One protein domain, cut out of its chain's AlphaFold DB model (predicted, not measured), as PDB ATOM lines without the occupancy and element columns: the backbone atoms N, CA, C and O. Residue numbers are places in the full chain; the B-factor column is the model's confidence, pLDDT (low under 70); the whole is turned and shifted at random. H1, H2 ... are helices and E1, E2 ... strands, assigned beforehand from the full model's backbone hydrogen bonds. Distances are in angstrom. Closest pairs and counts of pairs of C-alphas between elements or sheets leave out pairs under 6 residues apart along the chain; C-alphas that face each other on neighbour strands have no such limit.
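What this domain is: This is residues 607 to 800 of the 978 residues of an uncharacterized protein of Planctomycetes bacterium (UniProt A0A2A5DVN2). Two lobes in a row are joined by two long strands side by side, E6 and E12, which run through both. In one lobe the small sheet E1 E2 E5 E4 crosses over E3 and the adjoining parts of E6 and E12; in the other the sheet E7 E8 E9 E11 stands across from E10 and the other ends of E6 and E12. The 194 printed residues hold, in order, H1 E1 E2 E3 E4 E5 H2 E6 E7 E8 E9 E10 E11 E12, mostly strand, in three antiparallel sheets. The whole is loose, with a radius of gyration of the C-alphas of 22.0 A, and elongated, spanning 70 by 36 by 28 A.

How they stand to each other: The twisted, curled sheet runs E3 (643 to 653), E6 (687 to 705), E12 (777 to 796), E10 (740 to 747). N 647 and O 693 of E3 and E6 are 2.9 A apart, N 692 and O 791 of E6 and E12 2.8 A, and N 742 and O 781 of E10 and E12 2.8 A, each within hydrogen-bond range. E6 bends by 58 degrees at residue 690 and E12 by 68 degrees at residue 788. It forms a sandwich, two sheets face to face, with the sheet E1 (618 to 621), E2 (632 to 636), E5 (672 to 676), E4 (664 to 668), the strands at 45 degrees; the closest C-alphas of E3 and E4, Ala 646 and Phe 667, are 6.3 A apart. E1 and E2 form a hairpin, with N 619 and O 634 2.8 A apart; E4 and E5 form another, with N 666 and O 674 3.0 A apart; E2 and E5 are antiparallel neighbours, with N 633 and O 675 within hydrogen-bond range at 3.0 A. H1 (610 to 614) only grazes the sheet E3 E6 E12 E10, and H2 (679 to 684) only grazes both sheets of the sandwich. The pair O i to N i+4 in H1 is within hydrogen-bond range; in H2, 0 of 2 are, and 1 of 3 O i to N i+3 pairs. The third sheet runs E7 (712 to 716), E8 (722 to 728), E9 (731 to 735), E11 (767 to 770). E7 E8 E9 is a meander, each strand the antiparallel neighbour of the one before: N 713 and O 725 are 2.8 A apart, as are N 726 and O 733. N 732 and O 769 of E9 and E11 are 2.8 A apart.

Where its parts are: H1 begins at C-alpha 610, (281.273, 250.482, 181.859). E6 measures 51.3 A, E12 51.0 A, E3 31.9 A and E10 21.2 A. E12 ends at C-alpha 796, (266.819, 262.396, 197.503).

The domain as a whole: The two C-alphas farthest apart, of Asn 656 and Thr 709, are 70.6 A apart. The printed part has no cut. The link E10 to E11, residues 748 to 766, is long. Mean pLDDT of the printed part is 84.2; 28 residues are under 70, among them 623 to 630 and 660 to 670.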
ATOM      1  N   ASN A 607     290.131 256.558 177.865       88.12
ATOM      2  CA  ASN A 607     289.210 255.440 177.990       88.12
ATOM      3  C   ASN A 607     288.295 255.610 179.200       88.12
ATOM      4  O   ASN A 607     288.729 256.051 180.264       88.12
ATOM      5  N   ILE A 608     287.039 255.215 179.017       87.69
ATOM      6  CA  ILE A 608     286.052 255.082 180.082       87.69
ATOM      7  C   ILE A 608     285.526 253.649 180.083       87.69
ATOM      8  O   ILE A 608     285.287 253.070 179.014       87.69
ATOM      9  N   SER A 609     285.399 253.074 181.278       88.19
ATOM     10  CA  SER A 609     284.862 251.729 181.480       88.19
ATOM     11  C   SER A 609     283.343 251.757 181.675       88.19
ATOM     12  O   SER A 609     282.747 252.804 181.945       88.19
ATOM     13  N   LEU A 610     282.697 250.598 181.544       87.88
ATOM     14  CA  LEU A 610     281.273 250.482 181.859       87.88
ATOM     15  C   LEU A 610     281.043 250.622 183.375       87.88
ATOM     16  O   LEU A 610     280.034 251.185 183.793       87.88
ATOM     17  N   GLU A 611     281.986 250.158 184.195       88.31
ATOM     18  CA  GLU A 611     281.980 250.293 185.655       88.31
ATOM     19  C   GLU A 611     281.989 251.766 186.089       88.31
ATOM     20  O   GLU A 611     281.220 252.152 186.973       88.31
ATOM     21  N   ASP A 612     282.785 252.611 185.423       87.25
ATOM     22  CA  ASP A 612     282.801 254.057 185.676       87.25
ATOM     23  C   ASP A 612     281.404 254.661 185.491       87.25
ATOM     24  O   ASP A 612     280.944 255.418 186.349       87.25
ATOM     25  N   LEU A 613     280.706 254.270 184.417       89.25
ATOM     26  CA  LEU A 613     279.353 254.735 184.097       89.25
ATOM     27  C   LEU A 613     278.281 254.169 185.037       89.25
ATOM     28  O   LEU A 613     277.306 254.856 185.336       89.25
ATOM     29  N   LYS A 614     278.449 252.936 185.526       88.69
ATOM     30  CA  LYS A 614     277.553 252.337 186.531       88.69
ATOM     31  C   LYS A 614     277.658 253.044 187.886       88.69
ATOM     32  O   LYS A 614     276.686 253.074 188.630       88.69
ATOM     33  N   SER A 615     278.820 253.622 188.196       86.50
ATOM     34  CA  SER A 615     279.117 254.244 189.494       86.50
ATOM     35  C   SER A 615     278.790 255.740 189.596       86.50
ATOM     36  O   SER A 615     279.186 256.386 190.572       86.50
ATOM     37  N   LEU A 616     278.123 256.308 188.587       89.44
ATOM     38  CA  LEU A 616     277.790 257.730 188.557       89.44
ATOM     39  C   LEU A 616     276.820 258.097 189.680       89.44
ATOM     40  O   LEU A 616     275.942 257.324 190.052       89.44
ATOM     41  N   LYS A 617     277.011 259.297 190.231       89.06
ATOM     42  CA  LYS A 617     276.209 259.831 191.331       89.06
ATOM     43  C   LYS A 617     275.718 261.229 191.006       89.06
ATOM     44  O   LYS A 617     276.372 261.984 190.283       89.06
ATOM     45  N   VAL A 618     274.573 261.554 191.581       89.81
ATOM     46  CA  VAL A 618     273.941 262.866 191.517       89.81
ATOM     47  C   VAL A 618     274.564 263.769 192.578       89.81
ATOM     48  O   VAL A 618     274.704 263.374 193.731       89.81
ATOM     49  N   LYS A 619     274.934 264.994 192.202       89.19
ATOM     50  CA  LYS A 619     275.368 266.034 193.137       89.19
ATOM     51  C   LYS A 619     274.472 267.260 193.018       89.19
ATOM     52  O   LYS A 619     274.333 267.832 191.938       89.19
ATOM     53  N   TRP A 620     273.910 267.697 194.143       86.00
ATOM     54  CA  TRP A 620     273.113 268.920 194.231       86.00
ATOM     55  C   TRP A 620     274.020 270.121 194.499       86.00
ATOM     56  O   TRP A 620     274.615 270.234 195.568       86.00
ATOM     57  N   ASN A 621     274.115 271.037 193.540       82.88
ATOM     58  CA  ASN A 621     274.883 272.270 193.675       82.88
ATOM     59  C   ASN A 621     273.924 273.444 193.926       82.88
ATOM     60  O   ASN A 621     273.449 274.093 192.986       82.88
ATOM     61  N   MET A 622     273.650 273.698 195.206       74.50
ATOM     62  CA  MET A 622     272.775 274.772 195.689       74.50
ATOM     63  C   MET A 622     273.585 276.030 196.038       74.50
ATOM     64  O   MET A 622     274.742 275.940 196.441       74.50
ATOM     65  N   ASP A 623     272.968 277.205 195.906       63.78
ATOM     66  CA  ASP A 623     273.520 278.493 196.344       63.78
ATOM     67  C   ASP A 623     274.804 278.920 195.623       63.78
ATOM     68  O   ASP A 623     275.756 279.440 196.217       63.78
ATOM     69  N   ASN A 624     274.808 278.792 194.292       60.12
ATOM     70  CA  ASN A 624     275.913 279.318 193.504       60.12
ATOM     71  C   ASN A 624     275.972 280.853 193.664       60.12
ATOM     72  O   ASN A 624     275.148 281.598 193.116       60.12
ATOM     73  N   LYS A 625     276.942 281.339 194.454       49.72
ATOM     74  CA  LYS A 625     277.139 282.773 194.763       49.72
ATOM     75  C   LYS A 625     277.421 283.604 193.511       49.72
ATOM     76  O   LYS A 625     277.229 284.819 193.504       49.72
ATOM     77  N   ASN A 626     277.849 282.953 192.433       53.38
ATOM     78  CA  ASN A 626     278.063 283.595 191.153       53.38
ATOM     79  C   ASN A 626     276.715 283.853 190.460       53.38
ATOM     80  O   ASN A 626     276.009 282.913 190.102       53.38
ATOM     81  N   LYS A 627     276.359 285.128 190.241       47.81
ATOM     82  CA  LYS A 627     275.091 285.533 189.597       47.81
ATOM     83  C   LYS A 627     274.870 284.894 188.218       47.81
ATOM     84  O   LYS A 627     273.726 284.775 187.795       47.81
ATOM     85  N   TRP A 628     275.943 284.472 187.547       47.72
ATOM     86  CA  TRP A 628     275.908 283.857 186.217       47.72
ATOM     87  C   TRP A 628     275.774 282.331 186.230       47.72
ATOM     88  O   TRP A 628     275.545 281.738 185.179       47.72
ATOM     89  N   LYS A 629     275.930 281.679 187.389       57.41
ATOM     90  CA  LYS A 629     275.771 280.228 187.521       57.41
ATOM     91  C   LYS A 629     274.424 279.929 188.177       57.41
ATOM     92  O   LYS A 629     274.123 280.426 189.262       57.41
ATOM     93  N   GLN A 630     273.604 279.146 187.487       66.81
ATOM     94  CA  GLN A 630     272.337 278.640 188.006       66.81
ATOM     95  C   GLN A 630     272.597 277.517 189.018       66.81
ATOM     96  O   GLN A 630     273.616 276.820 188.929       66.81
ATOM     97  N   ASP A 631     271.682 277.360 189.974       77.06
ATOM     98  CA  ASP A 631     271.660 276.166 190.814       77.06
ATOM     99  C   ASP A 631     271.403 274.965 189.892       77.06
ATOM    100  O   ASP A 631     270.642 275.054 188.920       77.06
ATOM    101  N   ASN A 632     272.120 273.871 190.117       81.81
ATOM    102  CA  ASN A 632     272.105 272.746 189.192       81.81
ATOM    103  C   ASN A 632     272.276 271.415 189.908       81.81
ATOM    104  O   ASN A 632     272.803 271.339 191.017       81.81
ATOM    105  N   ILE A 633     271.851 270.369 189.215       85.38
ATOM    106  CA  ILE A 633     272.299 269.014 189.485       85.38
ATOM    107  C   ILE A 633     273.443 268.694 188.531       85.38
ATOM    108  O   ILE A 633     273.356 268.959 187.328       85.38
ATOM    109  N   GLU A 634     274.507 268.121 189.079       86.44
ATOM    110  CA  GLU A 634     275.694 267.706 188.348       86.44
ATOM    111  C   GLU A 634     275.900 266.196 188.485       86.44
ATOM    112  O   GLU A 634     275.834 265.647 189.583       86.44
ATOM    113  N   ILE A 635     276.147 265.531 187.357       85.94
ATOM    114  CA  ILE A 635     276.557 264.127 187.296       85.94
ATOM    115  C   ILE A 635     277.890 264.098 186.553       85.94
ATOM    116  O   ILE A 635     277.949 264.387 185.351       85.94
ATOM    117  N   SER A 636     278.958 263.799 187.287       83.56
ATOM    118  CA  SER A 636     280.338 263.919 186.812       83.56
ATOM    119  C   SER A 636     280.947 262.555 186.533       83.56
ATOM    120  O   SER A 636     280.837 261.627 187.332       83.56
ATOM    121  N   LEU A 637     281.614 262.442 185.388       80.94
ATOM    122  CA  LEU A 637     282.448 261.295 185.061       80.94
ATOM    123  C   LEU A 637     283.729 261.392 185.895       80.94
ATOM    124  O   LEU A 637     284.369 262.443 185.919       80.94
ATOM    125  N   LYS A 638     284.118 260.295 186.556       68.94
ATOM    126  CA  LYS A 638     285.320 260.247 187.412       68.94
ATOM    127  C   LYS A 638     286.596 260.632 186.661       68.94
ATOM    128  O   LYS A 638     287.481 261.266 187.223       68.94
ATOM    129  N   ASN A 639     286.662 260.268 185.382       70.06
ATOM    130  CA  ASN A 639     287.818 260.455 184.522       70.06
ATOM    131  C   ASN A 639     287.403 261.267 183.279       70.06
ATOM    132  O   ASN A 639     286.351 261.019 182.689       70.06
ATOM    133  N   GLY A 640     288.223 262.230 182.836       65.81
ATOM    134  CA  GLY A 640     288.016 262.867 181.530       65.81
ATOM    135  C   GLY A 640     289.122 263.836 181.093       65.81
ATOM    136  O   GLY A 640     289.999 264.192 181.883       65.81
ATOM    137  N   PRO A 641     289.078 264.352 179.851       80.75
ATOM    138  CA  PRO A 641     287.906 264.410 178.971       80.75
ATOM    139  C   PRO A 641     287.608 263.090 178.240       80.75
ATOM    140  O   PRO A 641     288.524 262.424 177.766       80.75
ATOM    141  N   VAL A 642     286.326 262.743 178.093       86.12
ATOM    142  CA  VAL A 642     285.869 261.632 177.231       86.12
ATOM    143  C   VAL A 642     285.402 262.155 175.869       86.12
ATOM    144  O   VAL A 642     285.234 263.358 175.683       86.12
ATOM    145  N   TYR A 643     285.202 261.286 174.882       87.06
ATOM    146  CA  TYR A 643     284.615 261.690 173.601       87.06
ATOM    147  C   TYR A 643     283.248 261.044 173.422       87.06
ATOM    148  O   TYR A 643     283.127 259.825 173.535       87.06
ATOM    149  N   GLY A 644     282.245 261.844 173.075       87.38
ATOM    150  CA  GLY A 644     280.908 261.359 172.770       87.38
ATOM    151  C   GLY A 644     279.825 262.353 173.153       87.38
ATOM    152  O   GLY A 644     280.118 263.495 173.509       87.38
ATOM    153  N   ASP A 645     278.589 261.879 173.097       85.19
ATOM    154  CA  ASP A 645     277.396 262.640 173.427       85.19
ATOM    155  C   ASP A 645     276.689 262.027 174.637       85.19
ATOM    156  O   ASP A 645     276.756 260.824 174.898       85.19
ATOM    157  N   ALA A 646     275.970 262.870 175.372       84.62
ATOM    158  CA  ALA A 646     275.076 262.432 176.426       84.62
ATOM    159  C   ALA A 646     273.721 263.118 176.278       84.62
ATOM    160  O   ALA A 646     273.626 264.330 176.075       84.62
ATOM    161  N   GLN A 647     272.662 262.329 176.403       83.12
ATOM    162  CA  GLN A 647     271.295 262.820 176.502       83.12
ATOM    163  C   GLN A 647     270.801 262.554 177.911       83.12
ATOM    164  O   GLN A 647     271.060 261.489 178.462       83.12
ATOM    165  N   CYS A 648     270.092 263.513 178.494       83.69
ATOM    166  CA  CYS A 648     269.582 263.387 179.848       83.69
ATOM    167  C   CYS A 648     268.079 263.666 179.879       83.69
ATOM    168  O   CYS A 648     267.596 264.639 179.291       83.69
ATOM    169  N   GLU A 649     267.374 262.775 180.564       86.88
ATOM    170  CA  GLU A 649     265.998 262.891 181.012       86.88
ATOM    171  C   GLU A 649     266.031 263.033 182.533       86.88
ATOM    172  O   GLU A 649     266.698 262.250 183.209       86.88
ATOM    173  N   SER A 650     265.297 264.001 183.073       86.81
ATOM    174  CA  SER A 650     265.228 264.240 184.512       86.81
ATOM    175  C   SER A 650     263.855 264.749 184.912       86.81
ATOM    176  O   SER A 650     263.335 265.674 184.285       86.81
ATOM    177  N   HIS A 651     263.332 264.200 185.999       87.25
ATOM    178  CA  HIS A 651     262.046 264.538 186.590       87.25
ATOM    179  C   HIS A 651     262.244 264.884 188.056       87.25
ATOM    180  O   HIS A 651     262.953 264.185 188.779       87.25
ATOM    181  N   PHE A 652     261.611 265.965 188.492       87.94
ATOM    182  CA  PHE A 652     261.768 266.492 189.841       87.94
ATOM    183  C   PHE A 652     260.472 266.344 190.632       87.94
ATOM    184  O   PHE A 652     259.370 266.487 190.096       87.94
ATOM    185  N   PHE A 653     260.613 266.089 191.928       89.25
ATOM    186  CA  PHE A 653     259.497 265.917 192.848       89.25
ATOM    187  C   PHE A 653     259.733 266.745 194.113       89.25
ATOM    188  O   PHE A 653     260.836 266.753 194.661       89.25
ATOM    189  N   ALA A 654     258.721 267.492 194.551       89.00
ATOM    190  CA  ALA A 654     258.709 268.194 195.834       89.00
ATOM    191  C   ALA A 654     258.183 267.255 196.932       89.00
ATOM    192  O   ALA A 654     257.941 266.086 196.680       89.00
ATOM    193  N   LYS A 655     257.959 267.755 198.153       86.94
ATOM    194  CA  LYS A 655     257.526 266.925 199.295       86.94
ATOM    195  C   LYS A 655     256.336 265.998 198.970       86.94
ATOM    196  O   LYS A 655     256.393 264.806 199.257       86.94
ATOM    197  N   ASN A 656     255.298 266.541 198.321       86.06
ATOM    198  CA  ASN A 656     254.035 265.831 198.065       86.06
ATOM    199  C   ASN A 656     253.571 265.860 196.598       86.06
ATOM    200  O   ASN A 656     252.512 265.320 196.289       86.06
ATOM    201  N   GLN A 657     254.294 266.527 195.696       86.69
ATOM    202  CA  GLN A 657     253.810 266.735 194.329       86.69
ATOM    203  C   GLN A 657     254.942 266.818 193.299       86.69
ATOM    204  O   GLN A 657     256.037 267.285 193.633       86.69
ATOM    205  N   PRO A 658     254.679 266.429 192.037       82.56
ATOM    206  CA  PRO A 658     255.603 266.652 190.934       82.56
ATOM    207  C   PRO A 658     255.930 268.128 190.767       82.56
ATOM    208  O   PRO A 658     255.079 268.987 191.011       82.56
ATOM    209  N   VAL A 659     257.133 268.419 190.280       78.62
ATOM    210  CA  VAL A 659     257.492 269.780 189.890       78.62
ATOM    211  C   VAL A 659     257.875 269.816 188.421       78.62
ATOM    212  O   VAL A 659     258.834 269.171 187.998       78.62
ATOM    213  N   THR A 660     257.100 270.561 187.633       68.44
ATOM    214  CA  THR A 660     257.387 270.774 186.215       68.44
ATOM    215  C   THR A 660     258.207 272.047 186.050       68.44
ATOM    216  O   THR A 660     257.774 273.122 186.458       68.44
ATOM    217  N   PHE A 661     259.376 271.940 185.421       67.62
ATOM    218  CA  PHE A 661     260.284 273.067 185.213       67.62
ATOM    219  C   PHE A 661     260.647 273.235 183.741       67.62
ATOM    220  O   PHE A 661     260.678 272.269 182.975       67.62
ATOM    221  N   LYS A 662     261.031 274.455 183.351       59.31
ATOM    222  CA  LYS A 662     261.738 274.689 182.082       59.31
ATOM    223  C   LYS A 662     263.218 274.329 182.259       59.31
ATOM    224  O   LYS A 662     264.073 275.204 182.349       59.31
ATOM    225  N   SER A 663     263.535 273.037 182.319       52.22
ATOM    226  CA  SER A 663     264.921 272.590 182.512       52.22
ATOM    227  C   SER A 663     265.806 272.937 181.311       52.22
ATOM    228  O   SER A 663     265.433 272.665 180.165       52.22
ATOM    229  N   ARG A 664     267.011 273.463 181.561       57.53
ATOM    230  CA  ARG A 664     268.074 273.555 180.550       57.53
ATOM    231  C   ARG A 664     269.128 272.498 180.852       57.53
ATOM    232  O   ARG A 664     269.889 272.622 181.807       57.53
ATOM    233  N   THR A 665     269.168 271.457 180.031       56.16
ATOM    234  CA  THR A 665     270.184 270.400 180.094       56.16
ATOM    235  C   THR A 665     271.339 270.713 179.150       56.16
ATOM    236  O   THR A 665     271.111 270.975 177.967       56.16
ATOM    237  N   GLY A 666     272.570 270.636 179.655       55.69
ATOM    238  CA  GLY A 666     273.787 270.739 178.853       55.69
ATOM    239  C   GLY A 666     274.806 269.676 179.257       55.69
ATOM    240  O   GLY A 666     275.114 269.517 180.440       55.69
ATOM    241  N   PHE A 667     275.345 268.952 178.276       55.22
ATOM    242  CA  PHE A 667     276.574 268.184 178.469       55.22
ATOM    243  C   PHE A 667     277.748 269.150 178.301       55.22
ATOM    244  O   PHE A 667     277.977 269.668 177.208       55.22
ATOM    245  N   HIS A 668     278.427 269.473 179.401       53.91
ATOM    246  CA  HIS A 668     279.455 270.512 179.427       53.91
ATOM    247  C   HIS A 668     280.851 269.890 179.546       53.91
ATOM    248  O   HIS A 668     281.104 269.027 180.388       53.91
ATOM    249  N   ASP A 669     281.770 270.368 178.705       59.03
ATOM    250  CA  ASP A 669     283.216 270.116 178.775       59.03
ATOM    251  C   ASP A 669     283.662 268.644 178.733       59.03
ATOM    252  O   ASP A 669     284.784 268.331 179.133       59.03
ATOM    253  N   ASN A 670     282.832 267.740 178.201       66.88
ATOM    254  CA  ASN A 670     283.151 266.318 178.023       66.88
ATOM    255  C   ASN A 670     283.539 265.585 179.325       66.88
ATOM    256  O   ASN A 670     284.343 264.647 179.310       66.88
ATOM    257  N   ARG A 671     283.024 266.058 180.462       72.19
ATOM    258  CA  ARG A 671     283.321 265.514 181.798       72.19
ATOM    259  C   ARG A 671     282.094 265.401 182.688       72.19
ATOM    260  O   ARG A 671     282.101 264.599 183.611       72.19
ATOM    261  N   GLN A 672     281.053 266.187 182.433       77.06
ATOM    262  CA  GLN A 672     279.903 266.257 183.325       77.06
ATOM    263  C   GLN A 672     278.628 266.627 182.573       77.06
ATOM    264  O   GLN A 672     278.639 267.365 181.582       77.06
ATOM    265  N   ILE A 673     277.512 266.157 183.107       80.31
ATOM    266  CA  ILE A 673     276.176 266.574 182.708       80.31
ATOM    267  C   ILE A 673     275.682 267.549 183.762       80.31
ATOM    268  O   ILE A 673     275.706 267.235 184.953       80.31
ATOM    269  N   ARG A 674     275.233 268.728 183.323       81.38
ATOM    270  CA  ARG A 674     274.582 269.700 184.200       81.38
ATOM    271  C   ARG A 674     273.140 269.906 183.787       81.38
ATOM    272  O   ARG A 674     272.832 270.186 182.625       81.38
ATOM    273  N   ILE A 675     272.272 269.792 184.780       78.31
ATOM    274  CA  ILE A 675     270.848 270.071 184.678       78.31
ATOM    275  C   ILE A 675     270.606 271.338 185.482       78.31
ATOM    276  O   ILE A 675     270.562 271.305 186.712       78.31
ATOM    277  N   SER A 676     270.518 272.464 184.781       72.69
ATOM    278  CA  SER A 676     270.320 273.765 185.411       72.69
ATOM    279  C   SER A 676     268.832 274.092 185.487       72.69
ATOM    280  O   SER A 676     268.108 273.958 184.491       72.69
ATOM    281  N   LEU A 677     268.401 274.550 186.662       69.50
ATOM    282  CA  LEU A 677     267.056 275.064 186.930       69.50
ATOM    283  C   LEU A 677     267.140 276.518 187.415       69.50
ATOM    284  O   LEU A 677     268.215 277.009 187.776       69.50
ATOM    285  N   GLU A 678     266.017 277.234 187.453       69.00
ATOM    286  CA  GLU A 678     266.005 278.534 188.123       69.00
ATOM    287  C   GLU A 678     266.250 278.361 189.635       69.00
ATOM    288  O   GLU A 678     265.845 277.374 190.248       69.00
ATOM    289  N   LYS A 679     266.914 279.331 190.283       68.50
ATOM    290  CA  LYS A 679     267.346 279.202 191.695       68.50
ATOM    291  C   LYS A 679     266.213 278.865 192.673       68.50
ATOM    292  O   LYS A 679     266.433 278.203 193.681       68.50
ATOM    293  N   ARG A 680     264.993 279.345 192.409       70.19
ATOM    294  CA  ARG A 680     263.822 279.054 193.253       70.19
ATOM    295  C   ARG A 680     263.287 277.636 193.030       70.19
ATOM    296  O   ARG A 680     262.797 277.024 193.967       70.19
ATOM    297  N   GLU A 681     263.436 277.108 191.821       73.69
ATOM    298  CA  GLU A 681     262.888 275.823 191.387       73.69
ATOM    299  C   GLU A 681     263.626 274.639 192.028       73.69
ATOM    300  O   GLU A 681     263.002 273.786 192.661       73.69
ATOM    301  N   LEU A 682     264.964 274.620 191.970       76.56
ATOM    302  CA  LEU A 682     265.750 273.527 192.565       76.56
ATOM    303  C   LEU A 682     265.644 273.495 194.102       76.56
ATOM    304  O   LEU A 682     265.770 272.438 194.724       76.56
ATOM    305  N   LYS A 683     265.363 274.643 194.734       80.25
ATOM    306  CA  LYS A 683     265.124 274.714 196.185       80.25
ATOM    307  C   LYS A 683     263.878 273.930 196.592       80.25
ATOM    308  O   LYS A 683     263.920 273.255 197.618       80.25
ATOM    309  N   MET A 684     262.830 273.958 195.767       84.19
ATOM    310  CA  MET A 684     261.565 273.260 196.022       84.19
ATOM    311  C   MET A 684     261.655 271.742 195.815       84.19
ATOM    312  O   MET A 684     260.927 270.998 196.472       84.19
ATOM    313  N   ALA A 685     262.530 271.277 194.921       87.88
ATOM    314  CA  ALA A 685     262.713 269.852 194.663       87.88
ATOM    315  C   ALA A 685     263.333 269.132 195.875       87.88
ATOM    316  O   ALA A 685     264.330 269.591 196.435       87.88
ATOM    317  N   GLN A 686     262.742 268.001 196.253       91.00
ATOM    318  CA  GLN A 686     263.195 267.100 197.319       91.00
ATOM    319  C   GLN A 686     263.728 265.773 196.772       91.00
ATOM    320  O   GLN A 686     264.566 265.152 197.414       91.00
ATOM    321  N   ALA A 687     263.308 265.375 195.570       91.81
ATOM    322  CA  ALA A 687     263.846 264.220 194.864       91.81
ATOM    323  C   ALA A 687     264.022 264.511 193.371       91.81
ATOM    324  O   ALA A 687     263.319 265.347 192.786       91.81
ATOM    325  N   VAL A 688     264.948 263.785 192.756       91.38
ATOM    326  CA  VAL A 688     265.135 263.723 191.309       91.38
ATOM    327  C   VAL A 688     265.227 262.261 190.892       91.38
ATOM    328  O   VAL A 688     265.844 261.456 191.580       91.38
ATOM    329  N   TYR A 689     264.644 261.916 189.752       91.56
ATOM    330  CA  TYR A 689     264.991 260.677 189.064       91.56
ATOM    331  C   TYR A 689     265.023 260.893 187.562       91.56
ATOM    332  O   TYR A 689     264.433 261.836 187.027       91.56
ATOM    333  N   GLY A 690     265.717 260.011 186.864       90.50
ATOM    334  CA  GLY A 690     265.852 260.136 185.432       90.50
ATOM    335  C   GLY A 690     266.760 259.095 184.819       90.50
ATOM    336  O   GLY A 690     267.120 258.088 185.430       90.50
ATOM    337  N   LYS A 691     267.111 259.352 183.564       90.31
ATOM    338  CA  LYS A 691     268.015 258.514 182.785       90.31
ATOM    339  C   LYS A 691     269.035 259.390 182.078       90.31
ATOM    340  O   LYS A 691     268.743 260.511 181.656       90.31
ATOM    341  N   ILE A 692     270.232 258.858 181.906       88.62
ATOM    342  CA  ILE A 692     271.243 259.409 181.019       88.62
ATOM    343  C   ILE A 692     271.580 258.352 179.988       88.62
ATOM    344  O   ILE A 692     272.008 257.260 180.343       88.62
ATOM    345  N   LYS A 693     271.440 258.697 178.713       89.69
ATOM    346  CA  LYS A 693     271.925 257.885 177.606       89.69
ATOM    347  C   LYS A 693     273.286 258.406 177.175       89.69
ATOM    348  O   LYS A 693     273.391 259.527 176.676       89.69
ATOM    349  N   PHE A 694     274.296 257.576 177.364       88.50
ATOM    350  CA  PHE A 694     275.664 257.797 176.945       88.50
ATOM    351  C   PHE A 694     275.906 257.168 175.577       88.50
ATOM    352  O   PHE A 694     275.632 255.991 175.368       88.50
ATOM    353  N   ASP A 695     276.458 257.966 174.670       90.19
ATOM    354  CA  ASP A 695     277.020 257.543 173.394       90.19
ATOM    355  C   ASP A 695     278.502 257.936 173.415       90.19
ATOM    356  O   ASP A 695     278.876 259.027 172.985       90.19
ATOM    357  N   LEU A 696     279.339 257.086 174.018       90.31
ATOM    358  CA  LEU A 696     280.744 257.399 174.302       90.31
ATOM    359  C   LEU A 696     281.703 256.525 173.497       90.31
ATOM    360  O   LEU A 696     281.396 255.403 173.097       90.31
ATOM    361  N   ARG A 697     282.907 257.040 173.261       91.81
ATOM    362  CA  ARG A 697     284.003 256.331 172.596       91.81
ATOM    363  C   ARG A 697     284.965 255.767 173.631       91.81
ATOM    364  O   ARG A 697     285.349 256.460 174.567       91.81
ATOM    365  N   THR A 698     285.350 254.512 173.431       91.19
ATOM    366  CA  THR A 698     286.321 253.783 174.257       91.19
ATOM    367  C   THR A 698     287.254 252.979 173.348       91.19
ATOM    368  O   THR A 698     287.158 253.086 172.116       91.19
ATOM    369  N   ASP A 699     288.148 252.187 173.939       90.81
ATOM    370  CA  ASP A 699     289.233 251.496 173.231       90.81
ATOM    371  C   ASP A 699     290.064 252.505 172.419       90.81
ATOM    372  O   ASP A 699     290.216 252.409 171.199       90.81
ATOM    373  N   ILE A 700     290.449 253.578 173.113       92.62
ATOM    374  CA  ILE A 700     291.190 254.714 172.593       92.62
ATOM    375  C   ILE A 700     292.672 254.387 172.605       92.62
ATOM    376  O   ILE A 700     293.235 254.051 173.650       92.62
ATOM    377  N   GLU A 701     293.294 254.564 171.448       93.56
ATOM    378  CA  GLU A 701     294.728 254.422 171.255       93.56
ATOM    379  C   GLU A 701     295.276 255.654 170.535       93.56
ATOM    380  O   GLU A 701     294.679 256.148 169.573       93.56
ATOM    381  N   THR A 702     296.410 256.156 171.022       92.75
ATOM    382  CA  THR A 702     297.143 257.256 170.395       92.75
ATOM    383  C   THR A 702     298.298 256.681 169.592       92.75
ATOM    384  O   THR A 702     299.139 255.978 170.150       92.75
ATOM    385  N   ILE A 703     298.377 257.027 168.311       93.12
ATOM    386  CA  ILE A 703     299.585 256.814 167.514       93.12
ATOM    387  C   ILE A 703     300.362 258.123 167.416       93.12
ATOM    388  O   ILE A 703     299.771 259.198 167.280       93.12
ATOM    389  N   VAL A 704     301.685 258.014 167.476       93.62
ATOM    390  CA  VAL A 704     302.618 259.127 167.311       93.62
ATOM    391  C   VAL A 704     303.561 258.780 166.166       93.62
ATOM    392  O   VAL A 704     304.101 257.674 166.124       93.62
ATOM    393  N   LEU A 705     303.703 259.699 165.217       93.31
ATOM    394  CA  LEU A 705     304.585 259.590 164.062       93.31
ATOM    395  C   LEU A 705     305.587 260.744 164.143       93.31
ATOM    396  O   LEU A 705     305.222 261.880 163.847       93.31
ATOM    397  N   ASP A 706     306.814 260.457 164.579       87.31
ATOM    398  CA  ASP A 706     307.855 261.473 164.822       87.31
ATOM    399  C   ASP A 706     308.860 261.610 163.663       87.31
ATOM    400  O   ASP A 706     309.533 262.631 163.552       87.31
ATOM    401  N   ASP A 707     308.938 260.616 162.771       82.81
ATOM    402  CA  ASP A 707     309.760 260.655 161.558       82.81
ATOM    403  C   ASP A 707     308.872 260.587 160.315       82.81
ATOM    404  O   ASP A 707     308.431 259.514 159.906       82.81
ATOM    405  N   LEU A 708     308.604 261.752 159.720       87.00
ATOM    406  CA  LEU A 708     307.762 261.904 158.529       87.00
ATOM    407  C   LEU A 708     308.556 261.899 157.213       87.00
ATOM    408  O   LEU A 708     308.008 262.266 156.173       87.00
ATOM    409  N   THR A 709     309.833 261.487 157.231       80.75
ATOM    410  CA  THR A 709     310.586 261.219 155.989       80.75
ATOM    411  C   THR A 709     309.981 260.036 155.236       80.75
ATOM    412  O   THR A 709     309.847 260.057 154.008       80.75
ATOM    413  N   LYS A 710     309.508 259.031 155.982       81.62
ATOM    414  CA  LYS A 710     308.677 257.952 155.464       81.62
ATOM    415  C   LYS A 710     307.316 258.531 155.064       81.62
ATOM    416  O   LYS A 710     306.559 259.007 155.898       81.62
ATOM    417  N   LYS A 711     306.975 258.492 153.773       88.88
ATOM    418  CA  LYS A 711     305.696 259.042 153.279       88.88
ATOM    419  C   LYS A 711     304.481 258.181 153.634       88.88
ATOM    420  O   LYS A 711     303.371 258.692 153.640       88.88
ATOM    421  N   ASN A 712     304.664 256.890 153.917       92.81
ATOM    422  CA  ASN A 712     303.575 255.946 154.183       92.81
ATOM    423  C   ASN A 712     303.826 255.158 155.470       92.81
ATOM    424  O   ASN A 712     304.882 254.549 155.641       92.81
ATOM    425  N   PHE A 713     302.827 255.107 156.341       93.06
ATOM    426  CA  PHE A 713     302.848 254.377 157.601       93.06
ATOM    427  C   PHE A 713     301.694 253.392 157.641       93.06
ATOM    428  O   PHE A 713     300.571 253.729 157.272       93.06
ATOM    429  N   GLU A 714     301.961 252.204 158.164       92.06
ATOM    430  CA  GLU A 714     300.939 251.239 158.544       92.06
ATOM    431  C   GLU A 714     301.162 250.888 160.014       92.06
ATOM    432  O   GLU A 714     302.281 250.566 160.421       92.06
ATOM    433  N   LYS A 715     300.112 250.999 160.828       90.38
ATOM    434  CA  LYS A 715     300.157 250.665 162.251       90.38
ATOM    435  C   LYS A 715     299.009 249.728 162.593       90.38
ATOM    436  O   LYS A 715     297.854 250.030 162.304       90.38
ATOM    437  N   VAL A 716     299.336 248.606 163.224       89.44
ATOM    438  CA  VAL A 716     298.348 247.714 163.837       89.44
ATOM    439  C   VAL A 716     298.092 248.216 165.254       89.44
ATOM    440  O   VAL A 716     299.038 248.357 166.030       89.44
ATOM    441  N   LEU A 717     296.838 248.536 165.562       88.50
ATOM    442  CA  LEU A 717     296.409 248.921 166.907       88.50
ATOM    443  C   LEU A 717     296.217 247.679 167.789       88.50
ATOM    444  O   LEU A 717     296.110 246.559 167.285       88.50
ATOM    445  N   LYS A 718     296.102 247.863 169.108       86.31
ATOM    446  CA  LYS A 718     295.915 246.770 170.086       86.31
ATOM    447  C   LYS A 718     294.695 245.893 169.805       86.31
ATOM    448  O   LYS A 718     294.686 244.721 170.157       86.31
ATOM    449  N   ASN A 719     293.675 246.443 169.152       82.94
ATOM    450  CA  ASN A 719     292.479 245.709 168.735       82.94
ATOM    451  C   ASN A 719     292.633 244.967 167.390       82.94
ATOM    452  O   ASN A 719     291.635 244.533 166.818       82.94
ATOM    453  N   GLY A 720     293.855 244.862 166.858       86.44
ATOM    454  CA  GLY A 720     294.180 244.163 165.612       86.44
ATOM    455  C   GLY A 720     293.837 244.935 164.335       86.44
ATOM    456  O   GLY A 720     294.208 244.508 163.242       86.44
ATOM    457  N   LYS A 721     293.157 246.087 164.429       89.06
ATOM    458  CA  LYS A 721     292.825 246.890 163.249       89.06
ATOM    459  C   LYS A 721     294.053 247.631 162.735       89.06
ATOM    460  O   LYS A 721     294.799 248.250 163.493       89.06
ATOM    461  N   LYS A 722     294.223 247.597 161.417       91.06
ATOM    462  CA  LYS A 722     295.285 248.300 160.696       91.06
ATOM    463  C   LYS A 722     294.847 249.717 160.357       91.06
ATOM    464  O   LYS A 722     293.765 249.898 159.808       91.06
ATOM    465  N   VAL A 723     295.695 250.702 160.612       92.69
ATOM    466  CA  VAL A 723     295.542 252.079 160.133       92.69
ATOM    467  C   VAL A 723     296.666 252.371 159.157       92.69
ATOM    468  O   VAL A 723     297.828 252.129 159.482       92.69
ATOM    469  N   ALA A 724     296.326 252.932 157.998       93.62
ATOM    470  CA  ALA A 724     297.313 253.480 157.077       93.62
ATOM    471  C   ALA A 724     297.288 255.012 157.122       93.62
ATOM    472  O   ALA A 724     296.218 255.627 157.145       93.62
ATOM    473  N   VAL A 725     298.466 255.624 157.141       94.00
ATOM    474  CA  VAL A 725     298.648 257.076 157.128       94.00
ATOM    475  C   VAL A 725     299.641 257.425 156.029       94.00
ATOM    476  O   VAL A 725     300.761 256.926 156.027       94.00
ATOM    477  N   THR A 726     299.244 258.298 155.111       94.12
ATOM    478  CA  THR A 726     300.111 258.825 154.056       94.12
ATOM    479  C   THR A 726     300.335 260.311 154.286       94.12
ATOM    480  O   THR A 726     299.382 261.087 154.377       94.12
ATOM    481  N   CYS A 727     301.599 260.706 154.355       92.62
ATOM    482  CA  CYS A 727     302.054 262.081 154.474       92.62
ATOM    483  C   CYS A 727     302.608 262.536 153.122       92.62
ATOM    484  O   CYS A 727     303.546 261.941 152.592       92.62
ATOM    485  N   ASN A 728     302.046 263.608 152.573       91.81
ATOM    486  CA  ASN A 728     302.546 264.247 151.364       91.81
ATOM    487  C   ASN A 728     302.648 265.756 151.594       91.81
ATOM    488  O   ASN A 728     301.635 266.453 151.570       91.81
ATOM    489  N   GLN A 729     303.865 266.250 151.832       91.88
ATOM    490  CA  GLN A 729     304.130 267.658 152.145       91.88
ATOM    491  C   GLN A 729     303.285 268.127 153.348       91.88
ATOM    492  O   GLN A 729     303.441 267.605 154.451       91.88
ATOM    493  N   ASN A 730     302.371 269.083 153.156       93.50
ATOM    494  CA  ASN A 730     301.455 269.563 154.191       93.50
ATOM    495  C   ASN A 730     300.119 268.795 154.255       93.50
ATOM    496  O   ASN A 730     299.229 269.183 155.011       93.50
ATOM    497  N   GLN A 731     299.944 267.732 153.469       93.94
ATOM    498  CA  GLN A 731     298.743 266.902 153.461       93.94
ATOM    499  C   GLN A 731     298.943 265.595 154.229       93.94
ATOM    500  O   GLN A 731     299.959 264.915 154.094       93.94
ATOM    501  N   LEU A 732     297.908 265.208 154.969       94.19
ATOM    502  CA  LEU A 732     297.786 263.925 155.644       94.19
ATOM    503  C   LEU A 732     296.538 263.193 155.147       94.19
ATOM    504  O   LEU A 732     295.433 263.733 155.199       94.19
ATOM    505  N   ILE A 733     296.703 261.954 154.692       93.56
ATOM    506  CA  ILE A 733     295.609 261.059 154.306       93.56
ATOM    507  C   ILE A 733     295.591 259.895 155.289       93.56
ATOM    508  O   ILE A 733     296.591 259.209 155.464       93.56
ATOM    509  N   ILE A 734     294.449 259.669 155.933       93.94
ATOM    510  CA  ILE A 734     294.268 258.613 156.929       93.94
ATOM    511  C   ILE A 734     293.232 257.617 156.416       93.94
ATOM    512  O   ILE A 734     292.115 257.999 156.054       93.94
ATOM    513  N   VAL A 735     293.586 256.334 156.447       93.50
ATOM    514  CA  VAL A 735     292.693 255.200 156.197       93.50
ATOM    515  C   VAL A 735     292.446 254.485 157.533       93.50
ATOM    516  O   VAL A 735     293.266 253.674 157.962       93.50
ATOM    517  N   PRO A 736     291.345 254.806 158.238       88.62
ATOM    518  CA  PRO A 736     291.110 254.335 159.599       88.62
ATOM    519  C   PRO A 736     290.516 252.918 159.686       88.62
ATOM    520  O   PRO A 736     290.368 252.413 160.791       88.62
ATOM    521  N   ASN A 737     290.109 252.291 158.573       87.75
ATOM    522  CA  ASN A 737     289.555 250.923 158.527       87.75
ATOM    523  C   ASN A 737     288.485 250.631 159.602       87.75
ATOM    524  O   ASN A 737     288.590 249.713 160.417       87.75
ATOM    525  N   GLY A 738     287.434 251.457 159.625       86.19
ATOM    526  CA  GLY A 738     286.309 251.306 160.554       86.19
ATOM    527  C   GLY A 738     286.577 251.799 161.982       86.19
ATOM    528  O   GLY A 738     285.712 251.647 162.844       86.19
ATOM    529  N   LEU A 739     287.743 252.390 162.253       90.75
ATOM    530  CA  LEU A 739     288.014 253.141 163.480       90.75
ATOM    531  C   LEU A 739     287.478 254.569 163.377       90.75
ATOM    532  O   LEU A 739     287.378 255.148 162.291       90.75
ATOM    533  N   LYS A 740     287.171 255.181 164.522       91.19
ATOM    534  CA  LYS A 740     286.803 256.600 164.581       91.19
ATOM    535  C   LYS A 740     288.024 257.438 164.958       91.19
ATOM    536  O   LYS A 740     288.571 257.243 166.035       91.19
ATOM    537  N   ILE A 741     288.401 258.400 164.114       91.50
ATOM    538  CA  ILE A 741     289.381 259.440 164.473       91.50
ATOM    539  C   ILE A 741     288.724 260.383 165.492       91.50
ATOM    540  O   ILE A 741     287.666 260.954 165.207       91.50
ATOM    541  N   LEU A 742     289.328 260.518 166.672       90.25
ATOM    542  CA  LEU A 742     288.850 261.370 167.768       90.25
ATOM    543  C   LEU A 742     289.570 262.715 167.812       90.25
ATOM    544  O   LEU A 742     288.938 263.754 168.010       90.25
ATOM    545  N   SER A 743     290.887 262.692 167.631       90.94
ATOM    546  CA  SER A 743     291.735 263.877 167.583       90.94
ATOM    547  C   SER A 743     292.880 263.658 166.599       90.94
ATOM    548  O   SER A 743     293.323 262.532 166.372       90.94
ATOM    549  N   LEU A 744     293.318 264.753 165.990       92.81
ATOM    550  CA  LEU A 744     294.465 264.829 165.098       92.81
ATOM    551  C   LEU A 744     295.243 266.079 165.494       92.81
ATOM    552  O   LEU A 744     294.656 267.127 165.766       92.81
ATOM    553  N   SER A 745     296.559 265.977 165.571       93.75
ATOM    554  CA  SER A 745     297.443 267.112 165.802       93.75
ATOM    555  C   SER A 745     298.713 266.918 165.000       93.75
ATOM    556  O   SER A 745     299.310 265.850 165.031       93.75
ATOM    557  N   GLY A 746     299.098 267.951 164.260       93.56
ATOM    558  CA  GLY A 746     300.380 268.012 163.577       93.56
ATOM    559  C   GLY A 746     301.221 269.105 164.200       93.56
ATOM    560  O   GLY A 746     300.689 270.162 164.532       93.56
ATOM    561  N   TYR A 747     302.504 268.844 164.380       92.31
ATOM    562  CA  TYR A 747     303.445 269.755 165.013       92.31
ATOM    563  C   TYR A 747     304.587 270.047 164.055       92.31
ATOM    564  O   TYR A 747     305.005 269.156 163.318       92.31
ATOM    565  N   ASP A 748     305.081 271.277 164.046       90.50
ATOM    566  CA  ASP A 748     306.242 271.661 163.244       90.50
ATOM    567  C   ASP A 748     307.579 271.272 163.902       90.50
ATOM    568  O   ASP A 748     307.633 270.569 164.911       90.50
ATOM    569  N   LYS A 749     308.685 271.764 163.329       88.00
ATOM    570  CA  LYS A 749     310.048 271.566 163.851       88.00
ATOM    571  C   LYS A 749     310.287 272.176 165.239       88.00
ATOM    572  O   LYS A 749     311.258 271.815 165.893       88.00
ATOM    573  N   TYR A 750     309.434 273.097 165.676       84.19
ATOM    574  CA  TYR A 750     309.498 273.738 166.988       84.19
ATOM    575  C   TYR A 750     308.540 273.089 167.995       84.19
ATOM    576  O   TYR A 750     308.376 273.597 169.107       84.19
ATOM    577  N   ASN A 751     307.919 271.963 167.620       85.75
ATOM    578  CA  ASN A 751     306.891 271.273 168.390       85.75
ATOM    579  C   ASN A 751     305.660 272.162 168.668       85.75
ATOM    580  O   ASN A 751     304.971 271.998 169.677       85.75
ATOM    581  N   LEU A 752     305.375 273.115 167.774       85.50
ATOM    582  CA  LEU A 752     304.173 273.936 167.815       85.50
ATOM    583  C   LEU A 752     303.083 273.292 166.982       85.50
ATOM    584  O   LEU A 752     303.293 272.900 165.834       85.50
ATOM    585  N   ARG A 753     301.885 273.217 167.558       89.69
ATOM    586  CA  ARG A 753     300.748 272.604 166.886       89.69
ATOM    587  C   ARG A 753     300.265 273.476 165.732       89.69
ATOM    588  O   ARG A 753     299.864 274.624 165.930       89.69
ATOM    589  N   LEU A 754     300.255 272.895 164.543       91.25
ATOM    590  CA  LEU A 754     299.782 273.494 163.309       91.25
ATOM    591  C   LEU A 754     298.264 273.387 163.211       91.25
ATOM    592  O   LEU A 754     297.658 272.363 163.541       91.25
ATOM    593  N   ARG A 755     297.646 274.451 162.705       90.38
ATOM    594  CA  ARG A 755     296.235 274.440 162.327       90.38
ATOM    595  C   ARG A 755     296.051 273.548 161.099       90.38
ATOM    596  O   ARG A 755     296.913 273.505 160.226       90.38
ATOM    597  N   HIS A 756     294.901 272.896 160.978       91.62
ATOM    598  CA  HIS A 756     294.558 272.109 159.794       91.62
ATOM    599  C   HIS A 756     293.107 272.321 159.352       91.62
ATOM    600  O   HIS A 756     292.290 272.900 160.074       91.62
ATOM    601  N   THR A 757     292.779 271.873 158.141       88.75
ATOM    602  CA  THR A 757     291.406 271.862 157.621       88.75
ATOM    603  C   THR A 757     290.550 270.823 158.334       88.75
ATOM    604  O   THR A 757     291.053 269.861 158.917       88.75
ATOM    605  N   PHE A 758     289.227 270.958 158.239       81.88
ATOM    606  CA  PHE A 758     288.344 269.850 158.590       81.88
ATOM    607  C   PHE A 758     288.605 268.662 157.656       81.88
ATOM    608  O   PHE A 758     288.927 268.848 156.481       81.88
ATOM    609  N   GLY A 759     288.504 267.450 158.203       75.38
ATOM    610  CA  GLY A 759     288.723 266.229 157.437       75.38
ATOM    611  C   GLY A 759     287.626 266.054 156.399       75.38
ATOM    612  O   GLY A 759     286.459 265.915 156.763       75.38
ATOM    613  N   ASN A 760     287.997 266.031 155.122       71.00
ATOM    614  CA  ASN A 760     287.070 265.660 154.061       71.00
ATOM    615  C   ASN A 760     287.100 264.138 153.925       71.00
ATOM    616  O   ASN A 760     288.107 263.565 153.505       71.00
ATOM    617  N   SER A 761     286.008 263.482 154.319       67.62
ATOM    618  CA  SER A 761     285.841 262.042 154.125       67.62
ATOM    619  C   SER A 761     285.481 261.753 152.669       67.62
ATOM    620  O   SER A 761     284.459 262.237 152.178       67.62
ATOM    621  N   SER A 762     286.292 260.956 151.976       68.50
ATOM    622  CA  SER A 762     285.962 260.466 150.635       68.50
ATOM    623  C   SER A 762     284.939 259.323 150.705       68.50
ATOM    624  O   SER A 762     284.792 258.662 151.736       68.50
ATOM    625  N   LYS A 763     284.264 259.020 149.583       57.47
ATOM    626  CA  LYS A 763     283.348 257.861 149.466       57.47
ATOM    627  C   LYS A 763     284.016 256.513 149.803       57.47
ATOM    628  O   LYS A 763     283.310 255.548 150.061       57.47
ATOM    629  N   ARG A 764     285.355 256.445 149.812       61.03
ATOM    630  CA  ARG A 764     286.156 255.241 150.106       61.03
ATOM    631  C   ARG A 764     286.609 255.140 151.572       61.03
ATOM    632  O   ARG A 764     287.502 254.361 151.879       61.03
ATOM    633  N   GLY A 765     286.043 255.940 152.480       77.31
ATOM    634  CA  GLY A 765     286.346 255.858 153.916       77.31
ATOM    635  C   GLY A 765     287.695 256.459 154.331       77.31
ATOM    636  O   GLY A 765     288.115 256.275 155.469       77.31
ATOM    637  N   GLN A 766     288.364 257.196 153.438       87.25
ATOM    638  CA  GLN A 766     289.615 257.901 153.727       87.25
ATOM    639  C   GLN A 766     289.327 259.332 154.183       87.25
ATOM    640  O   GLN A 766     288.411 259.969 153.665       87.25
ATOM    641  N   SER A 767     290.119 259.850 155.120       90.62
ATOM    642  CA  SER A 767     290.031 261.240 155.581       90.62
ATOM    643  C   SER A 767     291.287 262.004 155.178       90.62
ATOM    644  O   SER A 767     292.389 261.573 155.503       90.62
ATOM    645  N   SER A 768     291.124 263.128 154.478       91.56
ATOM    646  CA  SER A 768     292.234 263.997 154.070       91.56
ATOM    647  C   SER A 768     292.225 265.309 154.852       91.56
ATOM    648  O   SER A 768     291.171 265.928 155.020       91.56
ATOM    649  N   TYR A 769     293.405 265.723 155.307       93.38
ATOM    650  CA  TYR A 769     293.648 266.938 156.077       93.38
ATOM    651  C   TYR A 769     294.807 267.709 155.455       93.38
ATOM    652  O   TYR A 769     295.835 267.121 155.130       93.38
ATOM    653  N   LEU A 770     294.659 269.024 155.323       93.50
ATOM    654  CA  LEU A 770     295.744 269.919 154.935       93.50
ATOM    655  C   LEU A 770     296.151 270.759 156.145       93.50
ATOM    656  O   LEU A 770     295.290 271.324 156.824       93.50
ATOM    657  N   PHE A 771     297.451 270.841 156.404       93.75
ATOM    658  CA  PHE A 771     298.049 271.601 157.496       93.75
ATOM    659  C   PHE A 771     298.572 272.957 157.019       93.75
ATOM    660  O   PHE A 771     299.100 273.098 155.914       93.75
ATOM    661  N   TYR A 772     298.437 273.954 157.888       91.31
ATOM    662  CA  TYR A 772     299.050 275.268 157.754       91.31
ATOM    663  C   TYR A 772     300.499 275.218 158.239       91.31
ATOM    664  O   TYR A 772     300.782 275.586 159.375       91.31
ATOM    665  N   GLY A 773     301.394 274.724 157.388       90.94
ATOM    666  CA  GLY A 773     302.773 274.370 157.730       90.94
ATOM    667  C   GLY A 773     303.058 272.914 157.362       90.94
ATOM    668  O   GLY A 773     302.130 272.134 157.145       90.94
ATOM    669  N   ILE A 774     304.335 272.537 157.292       93.25
ATOM    670  CA  ILE A 774     304.723 271.134 157.107       93.25
ATOM    671  C   ILE A 774     304.858 270.486 158.489       93.25
ATOM    672  O   ILE A 774     305.745 270.887 159.252       93.25
ATOM    673  N   PRO A 775     304.021 269.490 158.829       94.50
ATOM    674  CA  PRO A 775     304.194 268.757 160.069       94.50
ATOM    675  C   PRO A 775     305.521 267.989 160.043       94.50
ATOM    676  O   PRO A 775     305.939 267.457 159.016       94.50
ATOM    677  N   LYS A 776     306.183 267.939 161.195       94.06
ATOM    678  CA  LYS A 776     307.333 267.082 161.509       94.06
ATOM    679  C   LYS A 776     306.964 265.959 162.465       94.06
ATOM    680  O   LYS A 776     307.614 264.928 162.445       94.06
ATOM    681  N   LYS A 777     305.887 266.143 163.224       94.38
ATOM    682  CA  LYS A 777     305.307 265.131 164.096       94.38
ATOM    683  C   LYS A 777     303.792 265.110 163.940       94.38
ATOM    684  O   LYS A 777     303.172 266.170 163.862       94.38
ATOM    685  N   ILE A 778     303.190 263.925 163.922       94.75
ATOM    686  CA  ILE A 778     301.734 263.736 163.917       94.75
ATOM    687  C   ILE A 778     301.320 262.900 165.132       94.75
ATOM    688  O   ILE A 778     301.889 261.848 165.393       94.75
ATOM    689  N   GLU A 779     300.282 263.337 165.838       94.62
ATOM    690  CA  GLU A 779     299.601 262.578 166.888       94.62
ATOM    691  C   GLU A 779     298.136 262.375 166.495       94.62
ATOM    692  O   GLU A 779     297.433 263.338 166.172       94.62
ATOM    693  N   ILE A 780     297.658 261.129 166.517       94.25
ATOM    694  CA  ILE A 780     296.268 260.794 166.181       94.25
ATOM    695  C   ILE A 780     295.693 259.883 167.256       94.25
ATOM    696  O   ILE A 780     296.292 258.859 167.578       94.25
ATOM    697  N   GLN A 781     294.506 260.215 167.762       94.25
ATOM    698  CA  GLN A 781     293.730 259.310 168.607       94.25
ATOM    699  C   GLN A 781     292.636 258.620 167.804       94.25
ATOM    700  O   GLN A 781     291.796 259.274 167.176       94.25
ATOM    701  N   PHE A 782     292.607 257.296 167.890       94.00
ATOM    702  CA  PHE A 782     291.554 256.456 167.335       94.00
ATOM    703  C   PHE A 782     290.714 255.856 168.448       94.00
ATOM    704  O   PHE A 782     291.214 255.638 169.542       94.00
ATOM    705  N   SER A 783     289.458 255.547 168.147       93.56
ATOM    706  CA  SER A 783     288.601 254.706 168.980       93.56
ATOM    707  C   SER A 783     288.162 253.468 168.215       93.56
ATOM    708  O   SER A 783     287.641 253.566 167.094       93.56
ATOM    709  N   GLY A 784     288.363 252.314 168.852       90.00
ATOM    710  CA  GLY A 784     287.942 251.009 168.356       90.00
ATOM    711  C   GLY A 784     286.489 250.658 168.639       90.00
ATOM    712  O   GLY A 784     285.882 249.913 167.862       90.00
ATOM    713  N   LYS A 785     285.918 251.205 169.720       90.56
ATOM    714  CA  LYS A 785     284.608 250.807 170.242       90.56
ATOM    715  C   LYS A 785     283.745 251.996 170.646       90.56
ATOM    716  O   LYS A 785     284.212 253.085 170.975       90.56
ATOM    717  N   LYS A 786     282.443 251.752 170.641       91.88
ATOM    718  CA  LYS A 786     281.413 252.671 171.111       91.88
ATOM    719  C   LYS A 786     280.713 252.026 172.303       91.88
ATOM    720  O   LYS A 786     280.340 250.861 172.211       91.88
ATOM    721  N   ILE A 787     280.537 252.771 173.385       90.94
ATOM    722  CA  ILE A 787     279.683 252.397 174.511       90.94
ATOM    723  C   ILE A 787     278.343 253.104 174.305       90.94
ATOM    724  O   ILE A 787     278.296 254.335 174.296       90.94
ATOM    725  N   ASP A 788     277.278 252.325 174.118       91.06
ATOM    726  CA  ASP A 788     275.893 252.787 174.262       91.06
ATOM    727  C   ASP A 788     275.392 252.272 175.614       91.06
ATOM    728  O   ASP A 788     275.312 251.061 175.825       91.06
ATOM    729  N   TYR A 789     275.161 253.179 176.560       91.62
ATOM    730  CA  TYR A 789     274.778 252.815 177.923       91.62
ATOM    731  C   TYR A 789     273.741 253.783 178.477       91.62
ATOM    732  O   TYR A 789     273.877 255.000 178.345       91.62
ATOM    733  N   VAL A 790     272.716 253.242 179.133       91.88
ATOM    734  CA  VAL A 790     271.697 254.028 179.824       91.88
ATOM    735  C   VAL A 790     271.907 253.891 181.327       91.88
ATOM    736  O   VAL A 790     271.724 252.818 181.895       91.88
ATOM    737  N   HIS A 791     272.291 254.990 181.968       90.88
ATOM    738  CA  HIS A 791     272.396 255.093 183.416       90.88
ATOM    739  C   HIS A 791     271.084 255.645 183.975       90.88
ATOM    740  O   HIS A 791     270.742 256.802 183.722       90.88
ATOM    741  N   ALA A 792     270.340 254.828 184.717       92.19
ATOM    742  CA  ALA A 792     269.228 255.313 185.524       92.19
ATOM    743  C   ALA A 792     269.775 255.901 186.828       92.19
ATOM    744  O   ALA A 792     270.668 255.315 187.438       92.19
ATOM    745  N   PHE A 793     269.240 257.044 187.246       91.56
ATOM    746  CA  PHE A 793     269.615 257.679 188.503       91.56
ATOM    747  C   PHE A 793     268.373 258.110 189.274       91.56
ATOM    748  O   PHE A 793     267.359 258.495 188.689       91.56
ATOM    749  N   GLU A 794     268.484 258.066 190.593       93.56
ATOM    750  CA  GLU A 794     267.469 258.488 191.547       93.56
ATOM    751  C   GLU A 794     268.198 258.992 192.791       93.56
ATOM    752  O   GLU A 794     269.143 258.349 193.247       93.56
ATOM    753  N   ASP A 795     267.820 260.167 193.287       94.38
ATOM    754  CA  ASP A 795     268.470 260.774 194.445       94.38
ATOM    755  C   ASP A 795     267.503 261.670 195.231       94.38
ATOM    756  O   ASP A 795     266.624 262.329 194.657       94.38
ATOM    757  N   PHE A 796     267.685 261.702 196.553       92.12
ATOM    758  CA  PHE A 796     266.819 262.396 197.503       92.12
ATOM    759  C   PHE A 796     267.624 263.434 198.284       92.12
ATOM    760  O   PHE A 796     268.569 263.108 198.996       92.12
ATOM    761  N   LYS A 797     267.209 264.697 198.189       88.00
ATOM    762  CA  LYS A 797     267.738 265.803 198.997       88.00
ATOM    763  C   LYS A 797     267.038 265.904 200.356       88.00
ATOM    764  O   LYS A 797     267.608 266.440 201.302       88.00
ATOM    765  N   GLY A 798     265.796 265.436 200.438       86.00
ATOM    766  CA  GLY A 798     264.977 265.460 201.646       86.00
ATOM    767  C   GLY A 798     263.807 264.487 201.550       86.00
ATOM    768  O   GLY A 798     263.694 263.717 200.598       86.00
ATOM    769  N   GLU A 799     262.932 264.514 202.552       88.75
ATOM    770  CA  GLU A 799     261.812 263.579 202.642       88.75
ATOM    771  C   GLU A 799     260.746 263.821 201.563       88.75
ATOM    772  O   GLU A 799     260.352 264.960 201.279       88.75
ATOM    773  N   VAL A 800     260.231 262.724 201.004       92.62
ATOM    774  CA  VAL A 800     259.104 262.718 200.064       92.62
ATOM    775  C   VAL A 800     258.039 261.717 200.497       92.62
ATOM    776  O   VAL A 800     258.341 260.685 201.098       92.62
TER     777      VAL A 800